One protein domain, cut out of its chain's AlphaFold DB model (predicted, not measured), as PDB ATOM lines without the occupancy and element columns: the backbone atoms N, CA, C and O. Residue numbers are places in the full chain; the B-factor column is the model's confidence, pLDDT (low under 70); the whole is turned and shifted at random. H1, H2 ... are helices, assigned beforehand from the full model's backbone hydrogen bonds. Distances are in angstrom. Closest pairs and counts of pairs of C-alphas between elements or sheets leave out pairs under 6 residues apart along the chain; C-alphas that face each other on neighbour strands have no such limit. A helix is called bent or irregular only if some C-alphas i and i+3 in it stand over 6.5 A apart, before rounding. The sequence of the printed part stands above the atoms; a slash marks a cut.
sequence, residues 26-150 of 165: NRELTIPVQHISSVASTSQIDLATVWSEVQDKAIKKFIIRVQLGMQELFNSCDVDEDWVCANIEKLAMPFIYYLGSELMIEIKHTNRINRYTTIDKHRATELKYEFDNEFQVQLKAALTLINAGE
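What this domain is: This is residues 26 to 150 of the 165 residues of an uncharacterized protein of Segetibacter aerophilus (UniProt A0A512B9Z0). A long helix, H1, crosses the helical hairpin of H3 and H4, with short H2 between H1 and H3 along the chain. The printed part has 125 residues, with four named helices, H1 to H4, and no named strand: class all helix. It is compact, with radius of gyration of the C-alphas 16.0 A, and elongated, spanning 49 by 26 by 22 A.

How they stand to each other: Start at H1, residues 41 to 74; its residues 54 to 62 touch H3, residues 88 to 109, at a steep tilt of 56 degrees, closest C-alphas Ala 58 and Leu 99, 5.9 A. Its residues 66 to 70 touch residues 139 to 143 of H4, residues 121 to 150, closest C-alphas Met 70 and Leu 143, 6.7 A. H3 and H4 form a hairpin at a shallow tilt of 18 degrees, closest C-alphas Ser 101 and Lys 128, 4.6 A. H2, residues 81 to 86, only just touches H1, with 3 C-alpha pairs within 8 A, closest Ile 63 and Glu 81, 7.0 A. O i to N i+4 pairs are within hydrogen-bond range throughout H2 and H4, 28 of 30 in H1 and 16 of 18 in H3.

Where its parts are: Find C-alpha 41 at (6.548, 7.372, 9.772); H1 runs 48.2 A from there. H3 is irregular, C-alphas 90 and 93 being 7.2 A apart, with a kink of 40 degrees near residue 95. H4 runs 42.4 A to C-alpha 150 at (-38.062, 4.918, 25.287).

The domain as a whole: The printed part has no cut; the H3 to H4 link is long, 11 residues. Find pLDDT under 70 at residues 31 to 45 and 111 to 118.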
ATOM      1  N   ASN A  26      -6.804   3.723  24.724       79.56
ATOM      2  CA  ASN A  26      -5.613   3.477  25.530       79.56
ATOM      3  C   ASN A  26      -5.588   4.278  26.835       79.56
ATOM      4  O   ASN A  26      -4.953   3.835  27.790       79.56
ATOM      5  N   ARG A  27      -6.291   5.414  26.892       81.12
ATOM      6  CA  ARG A  27      -6.468   6.183  28.130       81.12
ATOM      7  C   ARG A  27      -7.519   5.524  29.019       81.12
ATOM      8  O   ARG A  27      -7.243   5.275  30.185       81.12
ATOM      9  N   GLU A  28      -8.667   5.170  28.446       83.94
ATOM     10  CA  GLU A  28      -9.797   4.617  29.203       83.94
ATOM     11  C   GLU A  28      -9.531   3.194  29.713       83.94
ATOM     12  O   GLU A  28      -9.818   2.873  30.861       83.94
ATOM     13  N   LEU A  29      -8.922   2.333  28.892       81.81
ATOM     14  CA  LEU A  29      -8.641   0.943  29.268       81.81
ATOM     15  C   LEU A  29      -7.273   0.755  29.937       81.81
ATOM     16  O   LEU A  29      -6.865  -0.379  30.186       81.81
ATOM     17  N   THR A  30      -6.543   1.847  30.198       73.69
ATOM     18  CA  THR A  30      -5.179   1.826  30.763       73.69
ATOM     19  C   THR A  30      -4.264   0.826  30.030       73.69
ATOM     20  O   THR A  30      -3.473   0.097  30.630       73.69
ATOM     21  N   ILE A  31      -4.390   0.745  28.702       69.75
ATOM     22  CA  ILE A  31      -3.580  -0.161  27.882       69.75
ATOM     23  C   ILE A  31      -2.199   0.483  27.725       69.75
ATOM     24  O   ILE A  31      -2.117   1.575  27.156       69.75
ATOM     25  N   PRO A  32      -1.105  -0.162  28.182       59.34
ATOM     26  CA  PRO A  32       0.239   0.377  28.028       59.34
ATOM     27  C   PRO A  32       0.649   0.325  26.552       59.34
ATOM     28  O   PRO A  32       1.190  -0.664  26.051       59.34
ATOM     29  N   VAL A  33       0.362   1.408  25.838       56.97
ATOM     30  CA  VAL A  33       0.904   1.671  24.508       56.97
ATOM     31  C   VAL A  33       2.251   2.349  24.729       56.97
ATOM     32  O   VAL A  33       2.321   3.401  25.366       56.97
ATOM     33  N   GLN A  34       3.336   1.735  24.253       54.44
ATOM     34  CA  GLN A  34       4.626   2.418  24.235       54.44
ATOM     35  C   GLN A  34       4.445   3.674  23.389       54.44
ATOM     36  O   GLN A  34       3.917   3.573  22.286       54.44
ATOM     37  N   HIS A  35       4.839   4.840  23.906       45.16
ATOM     38  CA  HIS A  35       4.745   6.111  23.190       45.16
ATOM     39  C   HIS A  35       5.229   5.949  21.735       45.16
ATOM     40  O   HIS A  35       6.427   5.888  21.468       45.16
ATOM     41  N   ILE A  36       4.283   5.886  20.789       43.66
ATOM     42  CA  ILE A  36       4.532   5.679  19.347       43.66
ATOM     43  C   ILE A  36       5.330   6.849  18.748       43.66
ATOM     44  O   ILE A  36       5.878   6.751  17.652       43.66
ATOM     45  N   SER A  37       5.459   7.957  19.485       40.44
ATOM     46  CA  SER A  37       6.167   9.165  19.069       40.44
ATOM     47  C   SER A  37       7.661   8.965  18.781       40.44
ATOM     48  O   SER A  37       8.258   9.857  18.187       40.44
ATOM     49  N   SER A  38       8.277   7.839  19.171       40.09
ATOM     50  CA  SER A  38       9.701   7.566  18.906       40.09
ATOM     51  C   SER A  38       9.983   6.624  17.725       40.09
ATOM     52  O   SER A  38      11.150   6.473  17.358       40.09
ATOM     53  N   VAL A  39       8.965   6.021  17.087       42.28
ATOM     54  CA  VAL A  39       9.153   5.076  15.965       42.28
ATOM     55  C   VAL A  39       8.576   5.655  14.661       42.28
ATOM     56  O   VAL A  39       7.412   6.037  14.586       42.28
ATOM     57  N   ALA A  40       9.440   5.747  13.644       45.16
ATOM     58  CA  ALA A  40       9.312   6.499  12.388       45.16
ATOM     59  C   ALA A  40       8.027   6.273  11.549       45.16
ATOM     60  O   ALA A  40       7.385   5.232  11.615       45.16
ATOM     61  N   SER A  41       7.707   7.249  10.690       54.31
ATOM     62  CA  SER A  41       6.548   7.372   9.772       54.31
ATOM     63  C   SER A  41       5.946   6.085   9.177       54.31
ATOM     64  O   SER A  41       4.724   5.954   9.147       54.31
ATOM     65  N   THR A  42       6.750   5.115   8.734       53.28
ATOM     66  CA  THR A  42       6.252   3.836   8.182       53.28
ATOM     67  C   THR A  42       5.465   3.031   9.219       53.28
ATOM     68  O   THR A  42       4.445   2.418   8.922       53.28
ATOM     69  N   SER A  43       5.902   3.091  10.474       54.94
ATOM     70  CA  SER A  43       5.253   2.427  11.592       54.94
ATOM     71  C   SER A  43       3.909   3.067  11.966       54.94
ATOM     72  O   SER A  43       2.953   2.364  12.305       54.94
ATOM     73  N   GLN A  44       3.794   4.388  11.860       55.50
ATOM     74  CA  GLN A  44       2.537   5.093  12.130       55.50
ATOM     75  C   GLN A  44       1.462   4.751  11.088       55.50
ATOM     76  O   GLN A  44       0.315   4.507  11.461       55.50
ATOM     77  N   ILE A  45       1.847   4.636   9.810       60.41
ATOM     78  CA  ILE A  45       0.966   4.173   8.722       60.41
ATOM     79  C   ILE A  45       0.442   2.763   9.019       60.41
ATOM     80  O   ILE A  45      -0.755   2.498   8.883       60.41
ATOM     81  N   ASP A  46       1.312   1.868   9.488       71.00
ATOM     82  CA  ASP A  46       0.906   0.508   9.822       71.00
ATOM     83  C   ASP A  46      -0.046   0.455  11.024       71.00
ATOM     84  O   ASP A  46      -0.981  -0.342  11.020       71.00
ATOM     85  N   LEU A  47       0.164   1.285  12.052       72.25
ATOM     86  CA  LEU A  47      -0.730   1.319  13.209       72.25
ATOM     87  C   LEU A  47      -2.095   1.910  12.849       72.25
ATOM     88  O   LEU A  47      -3.107   1.355  13.263       72.25
ATOM     89  N   ALA A  48      -2.138   2.983  12.058       77.19
ATOM     90  CA  ALA A  48      -3.393   3.551  11.569       77.19
ATOM     91  C   ALA A  48      -4.174   2.533  10.719       77.19
ATOM     92  O   ALA A  48      -5.385   2.383  10.879       77.19
ATOM     93  N   THR A  49      -3.467   1.778   9.875       80.00
ATOM     94  CA  THR A  49      -4.055   0.700   9.068       80.00
ATOM     95  C   THR A  49      -4.614  -0.409   9.957       80.00
ATOM     96  O   THR A  49      -5.781  -0.769   9.833       80.00
ATOM     97  N   VAL A  50      -3.815  -0.907  10.906       80.50
ATOM     98  CA  VAL A  50      -4.250  -1.948  11.847       80.50
ATOM     99  C   VAL A  50      -5.426  -1.468  12.699       80.50
ATOM    100  O   VAL A  50      -6.388  -2.204  12.888       80.50
ATOM    101  N   TRP A  51      -5.393  -0.229  13.183       84.56
ATOM    102  CA  TRP A  51      -6.497   0.355  13.940       84.56
ATOM    103  C   TRP A  51      -7.772   0.424  13.101       84.56
ATOM    104  O   TRP A  51      -8.838   0.027  13.567       84.56
ATOM    105  N   SER A  52      -7.668   0.858  11.843       87.25
ATOM    106  CA  SER A  52      -8.802   0.865  10.920       87.25
ATOM    107  C   SER A  52      -9.388  -0.540  10.724       87.25
ATOM    108  O   SER A  52     -10.607  -0.694  10.817       87.25
ATOM    109  N   GLU A  53      -8.542  -1.558  10.527       86.94
ATOM    110  CA  GLU A  53      -8.956  -2.966  10.395       86.94
ATOM    111  C   GLU A  53      -9.649  -3.489  11.670       86.94
ATOM    112  O   GLU A  53     -10.692  -4.149  11.593       86.94
ATOM    113  N   VAL A  54      -9.105  -3.165  12.851       88.81
ATOM    114  CA  VAL A  54      -9.701  -3.508  14.154       88.81
ATOM    115  C   VAL A  54     -11.079  -2.872  14.292       88.81
ATOM    116  O   VAL A  54     -12.033  -3.570  14.638       88.81
ATOM    117  N   GLN A  55     -11.214  -1.585  13.962       92.00
ATOM    118  CA  GLN A  55     -12.501  -0.896  13.987       92.00
ATOM    119  C   GLN A  55     -13.514  -1.549  13.040       92.00
ATOM    120  O   GLN A  55     -14.630  -1.844  13.458       92.00
ATOM    121  N   ASP A  56     -13.138  -1.844  11.792       92.19
ATOM    122  CA  ASP A  56     -14.062  -2.435  10.809       92.19
ATOM    123  C   ASP A  56     -14.608  -3.791  11.272       92.19
ATOM    124  O   ASP A  56     -15.779  -4.126  11.059       92.19
ATOM    125  N   LYS A  57     -13.756  -4.581  11.928       91.19
ATOM    126  CA  LYS A  57     -14.139  -5.867  12.506       91.19
ATOM    127  C   LYS A  57     -14.990  -5.698  13.764       91.19
ATOM    128  O   LYS A  57     -15.973  -6.425  13.925       91.19
ATOM    129  N   ALA A  58     -14.626  -4.756  14.632       93.94
ATOM    130  CA  ALA A  58     -15.338  -4.481  15.871       93.94
ATOM    131  C   ALA A  58     -16.752  -3.954  15.603       93.94
ATOM    132  O   ALA A  58     -17.699  -4.486  16.166       93.94
ATOM    133  N   ILE A  59     -16.914  -2.992  14.691       95.44
ATOM    134  CA  ILE A  59     -18.203  -2.363  14.353       95.44
ATOM    135  C   ILE A  59     -19.240  -3.412  13.944       95.44
ATOM    136  O   ILE A  59     -20.315  -3.488  14.537       95.44
ATOM    137  N   LYS A  60     -18.893  -4.281  12.984       93.75
ATOM    138  CA  LYS A  60     -19.811  -5.314  12.474       93.75
ATOM    139  C   LYS A  60     -20.313  -6.226  13.584       93.75
ATOM    140  O   LYS A  60     -21.497  -6.539  13.653       93.75
ATOM    141  N   LYS A  61     -19.407  -6.672  14.452       95.44
ATOM    142  CA  LYS A  61     -19.768  -7.584  15.535       95.44
ATOM    143  C   LYS A  61     -20.460  -6.864  16.686       95.44
ATOM    144  O   LYS A  61     -21.340  -7.456  17.298       95.44
ATOM    145  N   PHE A  62     -20.092  -5.619  16.976       97.12
ATOM    146  CA  PHE A  62     -20.706  -4.824  18.033       97.12
ATOM    147  C   PHE A  62     -22.192  -4.606  17.756       97.12
ATOM    148  O   PHE A  62     -23.002  -4.899  18.629       97.12
ATOM    149  N   ILE A  63     -22.561  -4.217  16.530       95.56
ATOM    150  CA  ILE A  63     -23.971  -4.055  16.132       95.56
ATOM    151  C   ILE A  63     -24.751  -5.358  16.365       95.56
ATOM    152  O   ILE A  63     -25.798  -5.339  17.008       95.56
ATOM    153  N   ILE A  64     -24.193  -6.506  15.961       95.38
ATOM    154  CA  ILE A  64     -24.802  -7.824  16.214       95.38
ATOM    155  C   ILE A  64     -24.962  -8.086  17.719       95.38
ATOM    156  O   ILE A  64     -25.974  -8.625  18.155       95.38
ATOM    157  N   ARG A  65     -23.982  -7.710  18.549       97.12
ATOM    158  CA  ARG A  65     -24.081  -7.890  20.006       97.12
ATOM    159  C   ARG A  65     -25.144  -6.997  20.640       97.12
ATOM    160  O   ARG A  65     -25.819  -7.459  21.551       97.12
ATOM    161  N   VAL A  66     -25.302  -5.763  20.166       97.50
ATOM    162  CA  VAL A  66     -26.377  -4.861  20.609       97.50
ATOM    163  C   VAL A  66     -27.739  -5.451  20.236       97.50
ATOM    164  O   VAL A  66     -28.606  -5.548  21.102       97.50
ATOM    165  N   GLN A  67     -27.898  -5.916  18.990       96.06
ATOM    166  CA  GLN A  67     -29.110  -6.594  18.514       96.06
ATOM    167  C   GLN A  67     -29.474  -7.790  19.400       96.06
ATOM    168  O   GLN A  67     -30.580  -7.856  19.934       96.06
ATOM    169  N   LEU A  68     -28.521  -8.703  19.612       96.44
ATOM    170  CA  LEU A  68     -28.729  -9.878  20.458       96.44
ATOM    171  C   LEU A  68     -29.048  -9.488  21.904       96.44
ATOM    172  O   LEU A  68     -29.963 -10.050  22.493       96.44
ATOM    173  N   GLY A  69     -28.357  -8.492  22.466       97.00
ATOM    174  CA  GLY A  69     -28.627  -8.018  23.822       97.00
ATOM    175  C   GLY A  69     -30.036  -7.436  23.982       97.00
ATOM    176  O   GLY A  69     -30.702  -7.709  24.981       97.00
ATOM    177  N   MET A  70     -30.524  -6.673  23.000       95.69
ATOM    178  CA  MET A  70     -31.894  -6.140  23.010       95.69
ATOM    179  C   MET A  70     -32.939  -7.251  22.877       95.69
ATOM    180  O   MET A  70     -33.948  -7.238  23.589       95.69
ATOM    181  N   GLN A  71     -32.668  -8.247  22.034       95.31
ATOM    182  CA  GLN A  71     -33.523  -9.420  21.896       95.31
ATOM    183  C   GLN A  71     -33.575 -10.231  23.199       95.31
ATOM    184  O   GLN A  71     -34.658 -10.568  23.671       95.31
ATOM    185  N   GLU A  72     -32.426 -10.512  23.814       95.31
ATOM    186  CA  GLU A  72     -32.328 -11.314  25.039       95.31
ATOM    187  C   GLU A  72     -32.976 -10.631  26.250       95.31
ATOM    188  O   GLU A  72     -33.626 -11.292  27.061       95.31
ATOM    189  N   LEU A  73     -32.807  -9.313  26.391       95.00
ATOM    190  CA  LEU A  73     -33.288  -8.578  27.564       95.00
ATOM    191  C   LEU A  73     -34.744  -8.123  27.434       95.00
ATOM    192  O   LEU A  73     -35.450  -8.046  28.441       95.00
ATOM    193  N   PHE A  74     -35.187  -7.789  26.218       94.56
ATOM    194  CA  PHE A  74     -36.461  -7.098  25.998       94.56
ATOM    195  C   PHE A  74     -37.312  -7.692  24.872       94.56
ATOM    196  O   PHE A  74     -38.396  -7.172  24.618       94.56
ATOM    197  N   ASN A  75     -36.863  -8.773  24.221       93.06
ATOM    198  CA  ASN A  75     -37.539  -9.390  23.075       93.06
ATOM    199  C   ASN A  75     -37.807  -8.395  21.926       93.06
ATOM    200  O   ASN A  75     -38.817  -8.501  21.231       93.06
ATOM    201  N   SER A  76     -36.911  -7.415  21.754       88.75
ATOM    202  CA  SER A  76     -36.943  -6.447  20.654       88.75
ATOM    203  C   SER A  76     -35.911  -6.815  19.592       88.75
ATOM    204  O   SER A  76     -34.760  -7.101  19.919       88.75
ATOM    205  N   CYS A  77     -36.325  -6.786  18.326       85.44
ATOM    206  CA  CYS A  77     -35.461  -7.016  17.165       85.44
ATOM    207  C   CYS A  77     -35.221  -5.735  16.350       85.44
ATOM    208  O   CYS A  77     -34.528  -5.785  15.334       85.44
ATOM    209  N   ASP A  78     -35.768  -4.601  16.795       86.81
ATOM    210  CA  ASP A  78     -35.754  -3.326  16.071       86.81
ATOM    211  C   ASP A  78     -34.471  -2.542  16.370       86.81
ATOM    212  O   ASP A  78     -34.487  -1.413  16.853       86.81
ATOM    213  N   VAL A  79     -33.331  -3.188  16.130       91.50
ATOM    214  CA  VAL A  79     -32.009  -2.578  16.257       91.50
ATOM    215  C   VAL A  79     -31.319  -2.672  14.910       91.50
ATOM    216  O   VAL A  79     -30.938  -3.754  14.459       91.50
ATOM    217  N   ASP A  80     -31.113  -1.528  14.283       91.81
ATOM    218  CA  ASP A  80     -30.289  -1.372  13.096       91.81
ATOM    219  C   ASP A  80     -29.131  -0.403  13.373       91.81
ATOM    220  O   ASP A  80     -28.864  -0.004  14.511       91.81
ATOM    221  N   GLU A  81     -28.377  -0.080  12.328       91.69
ATOM    222  CA  GLU A  81     -27.254   0.843  12.440       91.69
ATOM    223  C   GLU A  81     -27.707   2.256  12.840       91.69
ATOM    224  O   GLU A  81     -27.049   2.883  13.669       91.69
ATOM    225  N   ASP A  82     -28.849   2.727  12.335       93.44
ATOM    226  CA  ASP A  82     -29.383   4.055  12.649       93.44
ATOM    227  C   ASP A  82     -29.801   4.153  14.123       93.44
ATOM    228  O   ASP A  82     -29.476   5.137  14.796       93.44
ATOM    229  N   TRP A  83     -30.427   3.106  14.670       94.50
ATOM    230  CA  TRP A  83     -30.758   3.016  16.094       94.50
ATOM    231  C   TRP A  83     -29.506   3.039  16.977       94.50
ATOM    232  O   TRP A  83     -29.467   3.727  18.006       94.50
ATOM    233  N   VAL A  84     -28.451   2.322  16.567       95.88
ATOM    234  CA  VAL A  84     -27.152   2.348  17.259       95.88
ATOM    235  C   VAL A  84     -26.565   3.757  17.234       95.88
ATOM    236  O   VAL A  84     -26.100   4.241  18.266       95.88
ATOM    237  N   CYS A  85     -26.633   4.443  16.093       95.31
ATOM    238  CA  CYS A  85     -26.139   5.808  15.954       95.31
ATOM    239  C   CYS A  85     -26.927   6.820  16.789       95.31
ATOM    240  O   CYS A  85     -26.322   7.684  17.426       95.31
ATOM    241  N   ALA A  86     -28.251   6.683  16.867       94.62
ATOM    242  CA  ALA A  86     -29.093   7.525  17.716       94.62
ATOM    243  C   ALA A  86     -28.779   7.363  19.218       94.62
ATOM    244  O   ALA A  86     -29.002   8.279  20.009       94.62
ATOM    245  N   ASN A  87     -28.229   6.212  19.617       95.69
ATOM    246  CA  ASN A  87     -27.897   5.885  21.005       95.69
ATOM    247  C   ASN A  87     -26.390   5.830  21.290       95.69
ATOM    248  O   ASN A  87     -25.975   5.346  22.348       95.69
ATOM    249  N   ILE A  88     -25.564   6.345  20.379       95.75
ATOM    250  CA  ILE A  88     -24.112   6.145  20.389       95.75
ATOM    251  C   ILE A  88     -23.430   6.630  21.676       95.75
ATOM    252  O   ILE A  88     -22.514   5.977  22.168       95.75
ATOM    253  N   GLU A  89     -23.909   7.718  22.282       95.31
ATOM    254  CA  GLU A  89     -23.384   8.229  23.556       95.31
ATOM    255  C   GLU A  89     -23.551   7.217  24.696       95.31
ATOM    256  O   GLU A  89     -22.620   6.969  25.460       95.31
ATOM    257  N   LYS A  90     -24.718   6.567  24.777       96.38
ATOM    258  CA  LYS A  90     -25.011   5.544  25.794       96.38
ATOM    259  C   LYS A  90     -24.274   4.235  25.503       96.38
ATOM    260  O   LYS A  90     -23.989   3.467  26.418       96.38
ATOM    261  N   LEU A  91     -23.955   3.993  24.233       97.62
ATOM    262  CA  LEU A  91     -23.230   2.815  23.761       97.62
ATOM    263  C   LEU A  91     -21.703   3.010  23.722       97.62
ATOM    264  O   LEU A  91     -20.982   2.055  23.434       97.62
ATOM    265  N   ALA A  92     -21.191   4.197  24.056       96.25
ATOM    266  CA  ALA A  92     -19.766   4.515  23.965       96.25
ATOM    267  C   ALA A  92     -18.901   3.610  24.859       96.25
ATOM    268  O   ALA A  92     -17.910   3.044  24.399       96.25
ATOM    269  N   MET A  93     -19.303   3.411  26.119       95.56
ATOM    270  CA  MET A  93     -18.574   2.549  27.055       95.56
ATOM    271  C   MET A  93     -18.601   1.062  26.676       95.56
ATOM    272  O   MET A  93     -17.536   0.454  26.606       95.56
ATOM    273  N   PRO A  94     -19.740   0.418  26.368       97.50
ATOM    274  CA  PRO A  94     -19.667  -0.957  25.879       97.50
ATOM    275  C   PRO A  94     -18.849  -1.060  24.581       97.50
ATOM    276  O   PRO A  94     -18.107  -2.025  24.405       97.50
ATOM    277  N   PHE A  95     -18.900  -0.053  23.704       97.31
ATOM    278  CA  PHE A  95     -18.091  -0.059  22.487       97.31
ATOM    279  C   PHE A  95     -16.581   0.034  22.766       97.31
ATOM    280  O   PHE A  95     -15.818  -0.687  22.122       97.31
ATOM    281  N   ILE A  96     -16.136   0.828  23.753       94.94
ATOM    282  CA  ILE A  96     -14.704   0.931  24.091       94.94
ATOM    283  C   ILE A  96     -14.136  -0.404  24.573       94.94
ATOM    284  O   ILE A  96     -13.086  -0.831  24.093       94.94
ATOM    285  N   TYR A  97     -14.858  -1.110  25.449       95.38
ATOM    286  CA  TYR A  97     -14.444  -2.432  25.928       95.38
ATOM    287  C   TYR A  97     -14.441  -3.465  24.801       95.38
ATOM    288  O   TYR A  97     -13.523  -4.281  24.702       95.38
ATOM    289  N   TYR A  98     -15.419  -3.389  23.893       96.12
ATOM    290  CA  TYR A  98     -15.467  -4.277  22.739       96.12
ATOM    291  C   TYR A  98     -14.290  -4.054  21.774       96.12
ATOM    292  O   TYR A  98     -13.651  -5.017  21.338       96.12
ATOM    293  N   LEU A  99     -13.947  -2.792  21.494       93.00
ATOM    294  CA  LEU A  99     -12.740  -2.438  20.745       93.00
ATOM    295  C   LEU A  99     -11.476  -2.940  21.452       93.00
ATOM    296  O   LEU A  99     -10.578  -3.457  20.791       93.00
ATOM    297  N   GLY A 100     -11.419  -2.840  22.785       90.88
ATOM    298  CA  GLY A 100     -10.308  -3.351  23.591       90.88
ATOM    299  C   GLY A 100     -10.107  -4.847  23.400       90.88
ATOM    300  O   GLY A 100      -8.990  -5.300  23.146       90.88
ATOM    301  N   SER A 101     -11.195  -5.617  23.441       92.56
ATOM    302  CA  SER A 101     -11.161  -7.060  23.197       92.56
ATOM    303  C   SER A 101     -10.669  -7.408  21.785       92.56
ATOM    304  O   SER A 101      -9.779  -8.250  21.628       92.56
ATOM    305  N   GLU A 102     -11.170  -6.735  20.742       90.88
ATOM    306  CA  GLU A 102     -10.704  -6.971  19.365       90.88
ATOM    307  C   GLU A 102      -9.245  -6.540  19.156       90.88
ATOM    308  O   GLU A 102      -8.496  -7.234  18.465       90.88
ATOM    309  N   LEU A 103      -8.798  -5.468  19.816       87.31
ATOM    310  CA  LEU A 103      -7.395  -5.059  19.817       87.31
ATOM    311  C   LEU A 103      -6.500  -6.130  20.461       87.31
ATOM    312  O   LEU A 103      -5.446  -6.460  19.921       87.31
ATOM    313  N   MET A 104      -6.926  -6.729  21.578       87.62
ATOM    314  CA  MET A 104      -6.187  -7.829  22.210       87.62
ATOM    315  C   MET A 104      -6.154  -9.090  21.335       87.62
ATOM    316  O   MET A 104      -5.148  -9.804  21.310       87.62
ATOM    317  N   ILE A 105      -7.222  -9.366  20.577       87.56
ATOM    318  CA  ILE A 105      -7.215 -10.424  19.556       87.56
ATOM    319  C   ILE A 105      -6.144 -10.126  18.505       87.56
ATOM    320  O   ILE A 105      -5.395 -11.038  18.154       87.56
ATOM    321  N   GLU A 106      -6.054  -8.891  18.017       83.75
ATOM    322  CA  GLU A 106      -5.054  -8.506  17.018       83.75
ATOM    323  C   GLU A 106      -3.623  -8.670  17.559       83.75
ATOM    324  O   GLU A 106      -2.819  -9.368  16.942       83.75
ATOM    325  N   ILE A 107      -3.341  -8.170  18.770       78.50
ATOM    326  CA  ILE A 107      -2.046  -8.342  19.465       78.50
ATOM    327  C   ILE A 107      -1.679  -9.825  19.625       78.50
ATOM    328  O   ILE A 107      -0.534 -10.231  19.415       78.50
ATOM    329  N   LYS A 108      -2.651 -10.678  19.970       77.56
ATOM    330  CA  LYS A 108      -2.398 -12.111  20.173       77.56
ATOM    331  C   LYS A 108      -1.982 -12.824  18.880       77.56
ATOM    332  O   LYS A 108      -1.149 -13.738  18.928       77.56
ATOM    333  N   HIS A 109      -2.587 -12.463  17.747       76.00
ATOM    334  CA  HIS A 109      -2.429 -13.198  16.486       76.00
ATOM    335  C   HIS A 109      -1.402 -12.583  15.536       76.00
ATOM    336  O   HIS A 109      -0.906 -13.300  14.666       76.00
ATOM    337  N   THR A 110      -1.046 -11.305  15.694       70.94
ATOM    338  CA  THR A 110      -0.108 -10.632  14.792       70.94
ATOM    339  C   THR A 110       1.036  -9.970  15.554       70.94
ATOM    340  O   THR A 110       0.890  -9.475  16.664       70.94
ATOM    341  N   ASN A 111       2.219  -9.928  14.936       63.69
ATOM    342  CA  ASN A 111       3.346  -9.149  15.461       63.69
ATOM    343  C   ASN A 111       3.262  -7.664  15.069       63.69
ATOM    344  O   ASN A 111       4.152  -6.889  15.414       63.69
ATOM    345  N   ARG A 112       2.213  -7.260  14.334       63.59
ATOM    346  CA  ARG A 112       2.072  -5.909  13.768       63.59
ATOM    347  C   ARG A 112       1.915  -4.859  14.865       63.59
ATOM    348  O   ARG A 112       2.455  -3.762  14.712       63.59
ATOM    349  N   ILE A 113       1.233  -5.223  15.959       61.19
ATOM    350  CA  ILE A 113       1.039  -4.374  17.144       61.19
ATOM    351  C   ILE A 113       2.104  -4.605  18.224       61.19
ATOM    352  O   ILE A 113       2.418  -3.670  18.950       61.19
ATOM    353  N   ASN A 114       2.740  -5.781  18.286       58.91
ATOM    354  CA  ASN A 114       3.740  -6.116  19.320       58.91
ATOM    355  C   ASN A 114       4.955  -5.166  19.365       58.91
ATOM    356  O   ASN A 114       5.685  -5.153  20.346       58.91
ATOM    357  N   ARG A 115       5.183  -4.359  18.320       59.28
ATOM    358  CA  ARG A 115       6.204  -3.291  18.304       59.28
ATOM    359  C   ARG A 115       5.749  -1.957  18.921       59.28
ATOM    360  O   ARG A 115       6.567  -1.057  19.048       59.28
ATOM    361  N   TYR A 116       4.462  -1.813  19.241       61.59
ATOM    362  CA  TYR A 116       3.842  -0.605  19.810       61.59
ATOM    363  C   TYR A 116       3.284  -0.824  21.215       61.59
ATOM    364  O   TYR A 116       2.920   0.132  21.896       61.59
ATOM    365  N   THR A 117       3.181  -2.074  21.656       64.94
ATOM    366  CA  THR A 117       2.688  -2.433  22.983       64.94
ATOM    367  C   THR A 117       3.729  -3.293  23.687       64.94
ATOM    368  O   THR A 117       4.429  -4.084  23.063       64.94
ATOM    369  N   THR A 118       3.830  -3.170  25.009       68.31
ATOM    370  CA  THR A 118       4.614  -4.105  25.844       68.31
ATOM    371  C   THR A 118       3.838  -5.382  26.168       68.31
ATOM    372  O   THR A 118       4.188  -6.099  27.102       68.31
ATOM    373  N   ILE A 119       2.729  -5.632  25.472       73.50
ATOM    374  CA  ILE A 119       1.769  -6.669  25.837       73.50
ATOM    375  C   ILE A 119       2.170  -7.958  25.131       73.50
ATOM    376  O   ILE A 119       2.088  -8.061  23.909       73.50
ATOM    377  N   ASP A 120       2.589  -8.951  25.907       79.00
ATOM    378  CA  ASP A 120       2.804 -10.295  25.389       79.00
ATOM    379  C   ASP A 120       1.472 -11.036  25.148       79.00
ATOM    380  O   ASP A 120       0.389 -10.606  25.551       79.00
ATOM    381  N   LYS A 121       1.539 -12.194  24.484       82.25
ATOM    382  CA  LYS A 121       0.348 -12.991  24.142       82.25
ATOM    383  C   LYS A 121      -0.438 -13.479  25.363       82.25
ATOM    384  O   LYS A 121      -1.655 -13.660  25.259       82.25
ATOM    385  N   HIS A 122       0.240 -13.736  26.481       85.50
ATOM    386  CA  HIS A 122      -0.404 -14.175  27.713       85.50
ATOM    387  C   HIS A 122      -1.211 -13.019  28.300       85.50
ATOM    388  O   HIS A 122      -2.426 -13.142  28.461       85.50
ATOM    389  N   ARG A 123      -0.577 -11.854  28.473       84.19
ATOM    390  CA  ARG A 123      -1.248 -10.653  28.973       84.19
ATOM    391  C   ARG A 123      -2.366 -10.182  28.043       84.19
ATOM    392  O   ARG A 123      -3.422  -9.790  28.525       84.19
ATOM    393  N   ALA A 124      -2.188 -10.285  26.724       85.50
ATOM    394  CA  ALA A 124      -3.255 -10.001  25.760       85.50
ATOM    395  C   ALA A 124      -4.470 -10.920  25.961       85.50
ATOM    396  O   ALA A 124      -5.609 -10.490  25.812       85.50
ATOM    397  N   THR A 125      -4.248 -12.187  26.316       89.12
ATOM    398  CA  THR A 125      -5.338 -13.139  26.571       89.12
ATOM    399  C   THR A 125      -6.098 -12.794  27.852       89.12
ATOM    400  O   THR A 125      -7.328 -12.835  27.843       89.12
ATOM    401  N   GLU A 126      -5.393 -12.407  28.915       90.06
ATOM    402  CA  GLU A 126      -6.003 -11.945  30.170       90.06
ATOM    403  C   GLU A 126      -6.815 -10.665  29.966       90.06
ATOM    404  O   GLU A 126      -8.005 -10.638  30.267       90.06
ATOM    405  N   LEU A 127      -6.204  -9.636  29.366       88.12
ATOM    406  CA  LEU A 127      -6.865  -8.362  29.084       88.12
ATOM    407  C   LEU A 127      -8.089  -8.546  28.191       88.12
ATOM    408  O   LEU A 127      -9.121  -7.928  28.420       88.12
ATOM    409  N   LYS A 128      -8.012  -9.437  27.194       91.75
ATOM    410  CA  LYS A 128      -9.175  -9.770  26.368       91.75
ATOM    411  C   LYS A 128     -10.327 -10.296  27.225       91.75
ATOM    412  O   LYS A 128     -11.468  -9.909  27.005       91.75
ATOM    413  N   TYR A 129     -10.042 -11.202  28.158       93.50
ATOM    414  CA  TYR A 129     -11.060 -11.766  29.041       93.50
ATOM    415  C   TYR A 129     -11.647 -10.703  29.981       93.50
ATOM    416  O   TYR A 129     -12.865 -10.621  30.118       93.50
ATOM    417  N   GLU A 130     -10.795  -9.857  30.566       92.38
ATOM    418  CA  GLU A 130     -11.212  -8.715  31.389       92.38
ATOM    419  C   GLU A 130     -12.146  -7.777  30.600       92.38
ATOM    420  O   GLU A 130     -13.258  -7.486  31.045       92.38
ATOM    421  N   PHE A 131     -11.749  -7.376  29.388       94.31
ATOM    422  CA  PHE A 131     -12.540  -6.486  28.537       94.31
ATOM    423  C   PHE A 131     -13.830  -7.125  28.024       94.31
ATOM    424  O   PHE A 131     -14.842  -6.438  27.941       94.31
ATOM    425  N   ASP A 132     -13.834  -8.424  27.711       95.38
ATOM    426  CA  ASP A 132     -15.062  -9.131  27.333       95.38
ATOM    427  C   ASP A 132     -16.080  -9.141  28.479       95.38
ATOM    428  O   ASP A 132     -17.268  -8.930  28.236       95.38
ATOM    429  N   ASN A 133     -15.633  -9.373  29.716       95.56
ATOM    430  CA  ASN A 133     -16.520  -9.366  30.879       95.56
ATOM    431  C   ASN A 133     -17.107  -7.976  31.117       95.56
ATOM    432  O   ASN A 133     -18.322  -7.834  31.267       95.56
ATOM    433  N   GLU A 134     -16.257  -6.952  31.101       95.94
ATOM    434  CA  GLU A 134     -16.699  -5.581  31.333       95.94
ATOM    435  C   GLU A 134     -17.601  -5.082  30.196       95.94
ATOM    436  O   GLU A 134     -18.624  -4.447  30.445       95.94
ATOM    437  N   PHE A 135     -17.328  -5.483  28.949       97.50
ATOM    438  CA  PHE A 135     -18.233  -5.258  27.823       97.50
ATOM    439  C   PHE A 135     -19.649  -5.783  28.101       97.50
ATOM    440  O   PHE A 135     -20.614  -5.053  27.876       97.50
ATOM    441  N   GLN A 136     -19.797  -7.013  28.610       97.31
ATOM    442  CA  GLN A 136     -21.120  -7.575  28.918       97.31
ATOM    443  C   GLN A 136     -21.848  -6.770  30.001       97.31
ATOM    444  O   GLN A 136     -23.047  -6.501  29.878       97.31
ATOM    445  N   VAL A 137     -21.123  -6.361  31.046       97.50
ATOM    446  CA  VAL A 137     -21.665  -5.543  32.142       97.50
ATOM    447  C   VAL A 137     -22.165  -4.200  31.609       97.50
ATOM    448  O   VAL A 137     -23.327  -3.840  31.823       97.50
ATOM    449  N   GLN A 138     -21.316  -3.493  30.863       97.88
ATOM    450  CA  GLN A 138     -21.625  -2.172  30.321       97.88
ATOM    451  C   GLN A 138     -22.726  -2.225  29.263       97.88
ATOM    452  O   GLN A 138     -23.595  -1.353  29.243       97.88
ATOM    453  N   LEU A 139     -22.746  -3.259  28.414       98.31
ATOM    454  CA  LEU A 139     -23.780  -3.409  27.393       98.31
ATOM    455  C   LEU A 139     -25.144  -3.587  28.054       98.31
ATOM    456  O   LEU A 139     -26.081  -2.856  27.740       98.31
ATOM    457  N   LYS A 140     -25.252  -4.501  29.024       98.00
ATOM    458  CA  LYS A 140     -26.508  -4.727  29.747       98.00
ATOM    459  C   LYS A 140     -27.007  -3.452  30.432       98.00
ATOM    460  O   LYS A 140     -28.203  -3.149  30.363       98.00
ATOM    461  N   ALA A 141     -26.110  -2.704  31.077       97.62
ATOM    462  CA  ALA A 141     -26.449  -1.435  31.712       97.62
ATOM    463  C   ALA A 141     -26.951  -0.400  30.689       97.62
ATOM    464  O   ALA A 141     -28.026   0.173  30.879       97.62
ATOM    465  N   ALA A 142     -26.229  -0.216  29.580       97.75
ATOM    466  CA  ALA A 142     -26.592   0.726  28.523       97.75
ATOM    467  C   ALA A 142     -27.960   0.403  27.904       97.75
ATOM    468  O   ALA A 142     -28.820   1.279  27.826       97.75
ATOM    469  N   LEU A 143     -28.203  -0.860  27.534       96.94
ATOM    470  CA  LEU A 143     -29.481  -1.286  26.951       96.94
ATOM    471  C   LEU A 143     -30.652  -1.098  27.926       96.94
ATOM    472  O   LEU A 143     -31.733  -0.667  27.529       96.94
ATOM    473  N   THR A 144     -30.426  -1.356  29.218       96.06
ATOM    474  CA  THR A 144     -31.435  -1.105  30.259       96.06
ATOM    475  C   THR A 144     -31.795   0.373  30.352       96.06
ATOM    476  O   THR A 144     -32.975   0.708  30.457       96.06
ATOM    477  N   LEU A 145     -30.802   1.265  30.279       94.19
ATOM    478  CA  LEU A 145     -31.030   2.709  30.294       94.19
ATOM    479  C   LEU A 145     -31.769   3.191  29.040       94.19
ATOM    480  O   LEU A 145     -32.690   3.996  29.166       94.19
ATOM    481  N   ILE A 146     -31.395   2.692  27.858       94.00
ATOM    482  CA  ILE A 146     -32.034   3.062  26.587       94.00
ATOM    483  C   ILE A 146     -33.516   2.675  26.599       94.00
ATOM    484  O   ILE A 146     -34.377   3.544  26.475       94.00
ATOM    485  N   ASN A 147     -33.820   1.403  26.866       90.06
ATOM    486  CA  ASN A 147     -35.197   0.904  26.888       90.06
ATOM    487  C   ASN A 147     -36.050   1.579  27.984       90.06
ATOM    488  O   ASN A 147     -37.250   1.797  27.816       90.06
ATOM    489  N   ALA A 148     -35.451   1.945  29.124       88.62
ATOM    490  CA  ALA A 148     -36.152   2.721  30.148       88.62
ATOM    491  C   ALA A 148     -36.483   4.153  29.685       88.62
ATOM    492  O   ALA A 148     -37.514   4.692  30.089       88.62
ATOM    493  N   GLY A 149     -35.628   4.764  28.858       82.25
ATOM    494  CA  GLY A 149     -35.861   6.071  28.241       82.25
ATOM    495  C   GLY A 149     -37.011   6.048  27.235       82.25
ATOM    496  O   GLY A 149     -37.948   6.832  27.375       82.25
ATOM    497  N   GLU A 150     -37.009   5.086  26.307       74.56
ATOM    498  CA  GLU A 150     -38.062   4.918  25.287       74.56
ATOM    499  C   GLU A 150     -39.465   4.761  25.915       74.56
ATOM    500  O   GLU A 150     -40.457   5.334  25.453       74.56
TER     501      GLU A 150